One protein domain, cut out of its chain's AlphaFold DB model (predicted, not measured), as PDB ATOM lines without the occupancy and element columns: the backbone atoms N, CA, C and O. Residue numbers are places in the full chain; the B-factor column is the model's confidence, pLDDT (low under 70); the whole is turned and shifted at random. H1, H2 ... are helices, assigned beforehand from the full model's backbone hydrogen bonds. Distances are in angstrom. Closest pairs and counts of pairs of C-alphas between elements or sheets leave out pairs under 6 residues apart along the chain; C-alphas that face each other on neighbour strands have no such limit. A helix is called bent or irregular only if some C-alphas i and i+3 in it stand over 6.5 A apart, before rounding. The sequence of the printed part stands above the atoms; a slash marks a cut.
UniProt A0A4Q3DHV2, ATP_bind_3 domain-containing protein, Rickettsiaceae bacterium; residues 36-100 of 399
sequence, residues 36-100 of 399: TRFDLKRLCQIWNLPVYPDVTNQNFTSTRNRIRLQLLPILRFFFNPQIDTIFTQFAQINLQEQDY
ATOM      1  N   THR A  36       8.914  -2.139 -29.553       88.88
ATOM      2  CA  THR A  36       8.093  -3.039 -30.374       88.88
ATOM      3  C   THR A  36       6.819  -2.346 -30.865       88.88
ATOM      4  O   THR A  36       6.335  -1.353 -30.315       88.88
ATOM      5  N   ARG A  37       6.192  -2.912 -31.905       87.69
ATOM      6  CA  ARG A  37       4.881  -2.434 -32.382       87.69
ATOM      7  C   ARG A  37       3.757  -2.658 -31.357       87.69
ATOM      8  O   ARG A  37       2.721  -2.005 -31.468       87.69
ATOM      9  N   PHE A  38       3.939  -3.564 -30.393       88.69
ATOM     10  CA  PHE A  38       2.994  -3.766 -29.296       88.69
ATOM     11  C   PHE A  38       3.079  -2.608 -28.296       88.69
ATOM     12  O   PHE A  38       2.062  -1.974 -28.025       88.69
ATOM     13  N   ASP A  39       4.289  -2.251 -27.861       91.19
ATOM     14  CA  ASP A  39       4.524  -1.155 -26.907       91.19
ATOM     15  C   ASP A  39       4.025   0.176 -27.466       91.19
ATOM     16  O   ASP A  39       3.292   0.900 -26.800       91.19
ATOM     17  N   LEU A  40       4.324   0.456 -28.739       93.38
ATOM     18  CA  LEU A  40       3.832   1.652 -29.427       93.38
ATOM     19  C   LEU A  40       2.299   1.686 -29.530       93.38
ATOM     20  O   LEU A  40       1.709   2.759 -29.426       93.38
ATOM     21  N   LYS A  41       1.627   0.533 -29.692       92.31
ATOM     22  CA  LYS A  41       0.157   0.474 -29.639       92.31
ATOM     23  C   LYS A  41      -0.344   0.762 -28.219       92.31
ATOM     24  O   LYS A  41      -1.264   1.562 -28.069       92.31
ATOM     25  N   ARG A  42       0.275   0.160 -27.198       94.62
ATOM     26  CA  ARG A  42      -0.082   0.356 -25.784       94.62
ATOM     27  C   ARG A  42       0.105   1.814 -25.350       94.62
ATOM     28  O   ARG A  42      -0.782   2.355 -24.705       94.62
ATOM     29  N   LEU A  43       1.191   2.470 -25.764       95.75
ATOM     30  CA  LEU A  43       1.434   3.897 -25.525       95.75
ATOM     31  C   LEU A  43       0.365   4.780 -26.184       95.75
ATOM     32  O   LEU A  43      -0.193   5.647 -25.519       95.75
ATOM     33  N   CYS A  44      -0.004   4.517 -27.445       95.31
ATOM     34  CA  CYS A  44      -1.117   5.232 -28.080       95.31
ATOM     35  C   CYS A  44      -2.454   5.030 -27.350       95.31
ATOM     36  O   CYS A  44      -3.263   5.949 -27.335       95.31
ATOM     37  N   GLN A  45      -2.692   3.864 -26.738       94.50
ATOM     38  CA  GLN A  45      -3.892   3.622 -25.927       94.50
ATOM     39  C   GLN A  45      -3.839   4.372 -24.586       94.50
ATOM     40  O   GLN A  45      -4.807   5.033 -24.237       94.50
ATOM     41  N   ILE A  46      -2.708   4.341 -23.871       97.12
ATOM     42  CA  ILE A  46      -2.521   5.058 -22.592       97.12
ATOM     43  C   ILE A  46      -2.658   6.580 -22.770       97.12
ATOM     44  O   ILE A  46      -3.182   7.259 -21.894       97.12
ATOM     45  N   TRP A  47      -2.220   7.119 -23.910       96.56
ATOM     46  CA  TRP A  47      -2.301   8.549 -24.234       96.56
ATOM     47  C   TRP A  47      -3.499   8.929 -25.128       96.56
ATOM     48  O   TRP A  47      -3.531  10.043 -25.645       96.56
ATOM     49  N   ASN A  48      -4.468   8.026 -25.336       95.88
ATOM     50  CA  ASN A  48      -5.667   8.239 -26.167       95.88
ATOM     51  C   ASN A  48      -5.389   8.833 -27.572       95.88
ATOM     52  O   ASN A  48      -6.177   9.612 -28.112       95.88
ATOM     53  N   LEU A  49      -4.259   8.469 -28.189       95.81
ATOM     54  CA  LEU A  49      -3.823   9.016 -29.475       95.81
ATOM     55  C   LEU A  49      -4.592   8.388 -30.656       95.81
ATOM     56  O   LEU A  49      -4.641   7.159 -30.768       95.81
ATOM     57  N   PRO A  50      -5.124   9.189 -31.603       92.38
ATOM     58  CA  PRO A  50      -5.858   8.671 -32.755       92.38
ATOM     59  C   PRO A  50      -4.931   7.944 -33.744       92.38
ATOM     60  O   PRO A  50      -4.029   8.533 -34.345       92.38
ATOM     61  N   VAL A  51      -5.173   6.645 -33.952       89.50
ATOM     62  CA  VAL A  51      -4.372   5.790 -34.847       89.50
ATOM     63  C   VAL A  51      -5.061   5.624 -36.203       89.50
ATOM     64  O   VAL A  51      -5.974   4.816 -36.358       89.50
ATOM     65  N   TYR A  52      -4.581   6.345 -37.218       89.31
ATOM     66  CA  TYR A  52      -5.115   6.265 -38.583       89.31
ATOM     67  C   TYR A  52      -4.526   5.079 -39.379       89.31
ATOM     68  O   TYR A  52      -3.303   5.007 -39.558       89.31
ATOM     69  N   PRO A  53      -5.349   4.149 -39.905       84.44
ATOM     70  CA  PRO A  53      -4.868   3.021 -40.699       84.44
ATOM     71  C   PRO A  53      -4.563   3.432 -42.151       84.44
ATOM     72  O   PRO A  53      -5.461   3.642 -42.962       84.44
ATOM     73  N   ASP A  54      -3.281   3.493 -42.519       88.94
ATOM     74  CA  ASP A  54      -2.875   3.676 -43.920       88.94
ATOM     75  C   ASP A  54      -3.173   2.411 -44.754       88.94
ATOM     76  O   ASP A  54      -2.614   1.336 -44.508       88.94
ATOM     77  N   VAL A  55      -4.015   2.576 -45.778       86.31
ATOM     78  CA  VAL A  55      -4.464   1.554 -46.740       86.31
ATOM     79  C   VAL A  55      -3.298   0.792 -47.388       86.31
ATOM     80  O   VAL A  55      -3.404  -0.406 -47.657       86.31
ATOM     81  N   THR A  56      -2.138   1.429 -47.599       86.06
ATOM     82  CA  THR A  56      -0.986   0.757 -48.227       86.06
ATOM     83  C   THR A  56      -0.400  -0.374 -47.372       86.06
ATOM     84  O   THR A  56       0.267  -1.260 -47.913       86.06
ATOM     85  N   ASN A  57      -0.707  -0.427 -46.067       83.94
ATOM     86  CA  ASN A  57      -0.278  -1.507 -45.172       83.94
ATOM     87  C   ASN A  57      -0.872  -2.879 -45.526       83.94
ATOM     88  O   ASN A  57      -0.271  -3.884 -45.147       83.94
ATOM     89  N   GLN A  58      -2.020  -2.924 -46.214       84.00
ATOM     90  CA  GLN A  58      -2.700  -4.157 -46.641       84.00
ATOM     91  C   GLN A  58      -2.177  -4.692 -47.989       84.00
ATOM     92  O   GLN A  58      -2.475  -5.816 -48.378       84.00
ATOM     93  N   ASN A  59      -1.387  -3.905 -48.727       88.81
ATOM     94  CA  ASN A  59      -1.001  -4.236 -50.097       88.81
ATOM     95  C   ASN A  59       0.200  -5.205 -50.149       88.81
ATOM     96  O   ASN A  59       1.341  -4.820 -49.870       88.81
ATOM     97  N   PHE A  60      -0.039  -6.449 -50.575       87.69
ATOM     98  CA  PHE A  60       0.969  -7.513 -50.680       87.69
ATOM     99  C   PHE A  60       1.989  -7.354 -51.827       87.69
ATOM    100  O   PHE A  60       2.939  -8.132 -51.892       87.69
ATOM    101  N   THR A  61       1.874  -6.361 -52.720       89.50
ATOM    102  CA  THR A  61       2.894  -6.135 -53.775       89.50
ATOM    103  C   THR A  61       4.272  -5.797 -53.188       89.50
ATOM    104  O   THR A  61       5.299  -6.236 -53.711       89.50
ATOM    105  N   SER A  62       4.299  -5.094 -52.052       87.62
ATOM    106  CA  SER A  62       5.513  -4.782 -51.293       87.62
ATOM    107  C   SER A  62       6.087  -6.028 -50.609       87.62
ATOM    108  O   SER A  62       5.417  -6.667 -49.797       87.62
ATOM    109  N   THR A  63       7.361  -6.341 -50.870       92.06
ATOM    110  CA  THR A  63       8.102  -7.423 -50.190       92.06
ATOM    111  C   THR A  63       8.084  -7.263 -48.670       92.06
ATOM    112  O   THR A  63       7.838  -8.230 -47.954       92.06
ATOM    113  N   ARG A  64       8.253  -6.030 -48.170       91.50
ATOM    114  CA  ARG A  64       8.177  -5.704 -46.736       91.50
ATOM    115  C   ARG A  64       6.804  -6.036 -46.142       91.50
ATOM    116  O   ARG A  64       6.739  -6.498 -45.007       91.50
ATOM    117  N   ASN A  65       5.723  -5.832 -46.898       92.06
ATOM    118  CA  ASN A  65       4.374  -6.150 -46.425       92.06
ATOM    119  C   ASN A  65       4.136  -7.662 -46.386       92.06
ATOM    120  O   ASN A  65       3.574  -8.132 -45.405       92.06
ATOM    121  N   ARG A  66       4.633  -8.431 -47.369       93.25
ATOM    122  CA  ARG A  66       4.594  -9.908 -47.322       93.25
ATOM    123  C   ARG A  66       5.356 -10.464 -46.120       93.25
ATOM    124  O   ARG A  66       4.819 -11.284 -45.385       93.25
ATOM    125  N   ILE A  67       6.554  -9.942 -45.844       93.50
ATOM    126  CA  ILE A  67       7.319 -10.317 -44.642       93.50
ATOM    127  C   ILE A  67       6.519 -10.003 -43.364       93.50
ATOM    128  O   ILE A  67       6.409 -10.852 -42.486       93.50
ATOM    129  N   ARG A  68       5.900  -8.816 -43.278       91.50
ATOM    130  CA  ARG A  68       5.113  -8.378 -42.110       91.50
ATOM    131  C   ARG A  68       3.805  -9.153 -41.899       91.50
ATOM    132  O   ARG A  68       3.393  -9.308 -40.755       91.50
ATOM    133  N   LEU A  69       3.120  -9.548 -42.973       92.06
ATOM    134  CA  LEU A  69       1.757 -10.101 -42.931       92.06
ATOM    135  C   LEU A  69       1.681 -11.619 -43.108       92.06
ATOM    136  O   LEU A  69       0.666 -12.198 -42.748       92.06
ATOM    137  N   GLN A  70       2.709 -12.247 -43.679       93.12
ATOM    138  CA  GLN A  70       2.727 -13.686 -43.955       93.12
ATOM    139  C   GLN A  70       3.874 -14.345 -43.185       93.12
ATOM    140  O   GLN A  70       3.631 -15.179 -42.319       93.12
ATOM    141  N   LEU A  71       5.119 -13.918 -43.423       94.62
ATOM    142  CA  LEU A  71       6.291 -14.607 -42.871       94.62
ATOM    143  C   LEU A  71       6.427 -14.459 -41.345       94.62
ATOM    144  O   LEU A  71       6.558 -15.462 -40.656       94.62
ATOM    145  N   LEU A  72       6.383 -13.236 -40.803       93.69
ATOM    146  CA  LEU A  72       6.543 -13.023 -39.357       93.69
ATOM    147  C   LEU A  72       5.421 -13.669 -38.515       93.69
ATOM    148  O   LEU A  72       5.756 -14.268 -37.497       93.69
ATOM    149  N   PRO A  73       4.127 -13.632 -38.904       93.94
ATOM    150  CA  PRO A  73       3.086 -14.387 -38.203       93.94
ATOM    151  C   PRO A  73       3.319 -15.904 -38.198       93.94
ATOM    152  O   PRO A  73       3.228 -16.515 -37.138       93.94
ATOM    153  N   ILE A  74       3.694 -16.497 -39.341       96.44
ATOM    154  CA  ILE A  74       4.023 -17.931 -39.448       96.44
ATOM    155  C   ILE A  74       5.204 -18.281 -38.530       96.44
ATOM    156  O   ILE A  74       5.125 -19.231 -37.755       96.44
ATOM    157  N   LEU A  75       6.273 -17.478 -38.553       95.62
ATOM    158  CA  LEU A  75       7.445 -17.681 -37.698       95.62
ATOM    159  C   LEU A  75       7.119 -17.586 -36.195       95.62
ATOM    160  O   LEU A  75       7.668 -18.348 -35.400       95.62
ATOM    161  N   ARG A  76       6.209 -16.689 -35.799       94.25
ATOM    162  CA  ARG A  76       5.773 -16.562 -34.399       94.25
ATOM    163  C   ARG A  76       4.896 -17.716 -33.932       94.25
ATOM    164  O   ARG A  76       5.007 -18.106 -32.778       94.25
ATOM    165  N   PHE A  77       4.029 -18.226 -34.806       95.88
ATOM    166  CA  PHE A  77       3.075 -19.280 -34.462       95.88
ATOM    167  C   PHE A  77       3.717 -20.674 -34.437       95.88
ATOM    168  O   PHE A  77       3.482 -21.428 -33.502       95.88
ATOM    169  N   PHE A  78       4.545 -21.008 -35.434       96.56
ATOM    170  CA  PHE A  78       5.102 -22.361 -35.585       96.56
ATOM    171  C   PHE A  78       6.497 -22.564 -34.971       96.56
ATOM    172  O   PHE A  78       6.913 -23.709 -34.836       96.56
ATOM    173  N   PHE A  79       7.233 -21.496 -34.633       94.38
ATOM    174  CA  PHE A  79       8.617 -21.614 -34.142       94.38
ATOM    175  C   PHE A  79       8.842 -20.922 -32.797       94.38
ATOM    176  O   PHE A  79       9.226 -21.582 -31.837       94.38
ATOM    177  N   ASN A  80       8.653 -19.598 -32.704       93.31
ATOM    178  CA  ASN A  80       8.865 -18.878 -31.442       93.31
ATOM    179  C   ASN A  80       8.107 -17.531 -31.403       93.31
ATOM    180  O   ASN A  80       8.404 -16.653 -32.222       93.31
ATOM    181  N   PRO A  81       7.200 -17.286 -30.436       90.81
ATOM    182  CA  PRO A  81       6.476 -16.015 -30.334       90.81
ATOM    183  C   PRO A  81       7.394 -14.803 -30.091       90.81
ATOM    184  O   PRO A  81       7.062 -13.693 -30.510       90.81
ATOM    185  N   GLN A  82       8.564 -15.005 -29.476       90.81
ATOM    186  CA  GLN A  82       9.574 -13.978 -29.194       90.81
ATOM    187  C   GLN A  82      10.574 -13.759 -30.347       90.81
ATOM    188  O   GLN A  82      11.560 -13.046 -30.181       90.81
ATOM    189  N   ILE A  83      10.350 -14.312 -31.546       92.31
ATOM    190  CA  ILE A  83      11.327 -14.216 -32.648       92.31
ATOM    191  C   ILE A  83      11.678 -12.771 -33.068       92.31
ATOM    192  O   ILE A  83      12.768 -12.521 -33.580       92.31
ATOM    193  N   ASP A  84      10.802 -11.798 -32.786       89.31
ATOM    194  CA  ASP A  84      11.076 -10.364 -32.955       89.31
ATOM    195  C   ASP A  84      12.255  -9.872 -32.086       89.31
ATOM    196  O   ASP A  84      13.100  -9.113 -32.571       89.31
ATOM    197  N   THR A  85      12.339 -10.288 -30.815       89.06
ATOM    198  CA  THR A  85      13.424  -9.871 -29.904       89.06
ATOM    199  C   THR A  85      14.724 -10.583 -30.255       89.06
ATOM    200  O   THR A  85      15.763  -9.931 -30.344       89.06
ATOM    201  N   ILE A  86      14.657 -11.877 -30.585       91.44
ATOM    202  CA  ILE A  86      15.803 -12.679 -31.042       91.44
ATOM    203  C   ILE A  86      16.417 -12.078 -32.315       91.44
ATOM    204  O   ILE A  86      17.629 -11.885 -32.383       91.44
ATOM    205  N   PHE A  87      15.605 -11.702 -33.313       91.69
ATOM    206  CA  PHE A  87      16.115 -11.016 -34.508       91.69
ATOM    207  C   PHE A  87      16.706  -9.631 -34.208       91.69
ATOM    208  O   PHE A  87      17.622  -9.200 -34.910       91.69
ATOM    209  N   THR A  88      16.220  -8.942 -33.173       90.06
ATOM    210  CA  THR A  88      16.746  -7.632 -32.753       90.06
ATOM    211  C   THR A  88      18.115  -7.784 -32.082       90.06
ATOM    212  O   THR A  88      19.071  -7.135 -32.506       90.06
ATOM    213  N   GLN A  89      18.247  -8.721 -31.137       90.75
ATOM    214  CA  GLN A  89      19.514  -9.089 -30.493       90.75
ATOM    215  C   GLN A  89      20.545  -9.586 -31.515       90.75
ATOM    216  O   GLN A  89      21.672  -9.098 -31.557       90.75
ATOM    217  N   PHE A  90      20.146 -10.494 -32.413       93.75
ATOM    218  CA  PHE A  90      21.002 -10.985 -33.496       93.75
ATOM    219  C   PHE A  90      21.494  -9.844 -34.399       93.75
ATOM    220  O   PHE A  90      22.670  -9.814 -34.767       93.75
ATOM    221  N   ALA A  91      20.634  -8.871 -34.727       91.94
ATOM    222  CA  ALA A  91      21.023  -7.698 -35.506       91.94
ATOM    223  C   ALA A  91      21.980  -6.758 -34.746       91.94
ATOM    224  O   ALA A  91      22.900  -6.221 -35.367       91.94
ATOM    225  N   GLN A  92      21.805  -6.582 -33.430       89.38
ATOM    226  CA  GLN A  92      22.715  -5.809 -32.572       89.38
ATOM    227  C   GLN A  92      24.104  -6.467 -32.488       89.38
ATOM    228  O   GLN A  92      25.101  -5.799 -32.766       89.38
ATOM    229  N   ILE A  93      24.173  -7.776 -32.209       92.81
ATOM    230  CA  ILE A  93      25.426  -8.555 -32.158       92.81
ATOM    231  C   ILE A  93      26.152  -8.485 -33.507       92.81
ATOM    232  O   ILE A  93      27.320  -8.100 -33.567       92.81
ATOM    233  N   ASN A  94      25.442  -8.749 -34.613       92.00
ATOM    234  CA  ASN A  94      26.014  -8.625 -35.955       92.00
ATOM    235  C   ASN A  94      26.568  -7.216 -36.206       92.00
ATOM    236  O   ASN A  94      27.636  -7.085 -36.791       92.00
ATOM    237  N   LEU A  95      25.878  -6.150 -35.790       89.44
ATOM    238  CA  LEU A  95      26.362  -4.782 -35.993       89.44
ATOM    239  C   LEU A  95      27.679  -4.537 -35.237       89.44
ATOM    240  O   LEU A  95      28.632  -4.033 -35.835       89.44
ATOM    241  N   GLN A  96      27.766  -4.968 -33.976       87.06
ATOM    242  CA  GLN A  96      28.981  -4.873 -33.159       87.06
ATOM    243  C   GLN A  96      30.156  -5.656 -33.776       87.06
ATOM    244  O   GLN A  96      31.246  -5.102 -33.940       87.06
ATOM    245  N   GLU A  97      29.938  -6.903 -34.205       88.94
ATOM    246  CA  GLU A  97      30.950  -7.705 -34.908       88.94
ATOM    247  C   GLU A  97      31.406  -7.054 -36.220       88.94
ATOM    248  O   GLU A  97      32.599  -7.014 -36.536       88.94
ATOM    249  N   GLN A  98      30.459  -6.533 -37.010       86.88
ATOM    250  CA  GLN A  98      30.760  -5.869 -38.275       86.88
ATOM    251  C   GLN A  98      31.642  -4.642 -38.050       86.88
ATOM    252  O   GLN A  98      32.595  -4.456 -38.813       86.88
ATOM    253  N   ASP A  99      31.375  -3.852 -37.009       81.94
ATOM    254  CA  ASP A  99      32.156  -2.662 -36.685       81.94
ATOM    255  C   ASP A  99      33.514  -2.984 -36.049       81.94
ATOM    256  O   ASP A  99      34.512  -2.380 -36.449       81.94
ATOM    257  N   TYR A 100      33.618  -4.013 -35.203       83.44
ATOM    258  CA  TYR A 100      34.913  -4.515 -34.729       83.44
ATOM    259  C   TYR A 100      35.792  -5.021 -35.888       83.44
ATOM    260  O   TYR A 100      36.950  -4.619 -36.033       83.44
TER     261      TYR A 100
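This is residues 36 to 100 of the 399 residues of the protein "ATP_bind_3 domain-containing protein" of Rickettsiaceae bacterium (UniProt A0A4Q3DHV2). Four helices follow one another in an open, loosely folded chain with no packed core: the longest, H4, sticks out as an arm with residues 86 to 100, and its beginning makes a corner with the last part of H3. The short H2 sits near the first part of H3, and from H2 a stretched link, residues 47 to 54, leads away to H1, which touches no other helix. The printed part has 65 residues, with four named helices in the order H1, H2, H3, H4 and no named strand; the class is all helix. The whole is loose, with a radius of gyration of the C-alphas of 15.2 A and spans of 42 by 31 by 25 A.

Begin with H4, residues 83 to 100: find C-alpha 83 at (11.327, -14.216, -32.648), and from there the helix runs 25.6 A to C-alpha 100 at (34.913, -4.515, -34.729). Just before it in the chain is H3, residues 63 to 78, which is 21.1 A from first to last C-alpha. Look near residue 70 for a kink of 27 degrees in H3; the helix is irregular, but only just, with C-alphas 69 and 72 lying 6.6 A apart. H2 is the four residues 55 to 58. H1, residues 37 to 46, begins at C-alpha 37 at (4.881, -2.434, -32.382) and is 14.4 A long.

Start again at H4: it is close to H3 but not clearly touching it, and the closest C-alphas, those of Arg 76 and Ile 83, are 6.3 A apart. The two helices run opposite ways at a steep tilt of 64 degrees. At Asn 65 you find H3 close to H2 but not clearly touching it, with the C-alphas of Asn 57 and Asn 65 the closest, 6.7 A apart. H1 is apart from H2, H3 and H4, and H2 is apart from H4. In the backbone, every O i to N i+4 pair of H1 and H4 is within hydrogen-bond range, and 10 of 12 are in H3; H2 is too short for such a pair, but its 1 pair of O i and N i+3 is within range.

Look for the two C-alphas farthest apart at Asn 48 and Tyr 100, 43.4 A from each other. Residues 42 to 48, of which 42 to 46 belong to H1, stand free, as do residues 86 to 100 of H4; the body without them spans 32 by 28 by 13 A. The links from H2 to H3 and from H3 to H4 are tight, the link from H1 to H2 is short, and no link is long. The printed part has no cut. Its mean pLDDT is 91.2, and no printed residue is under 70.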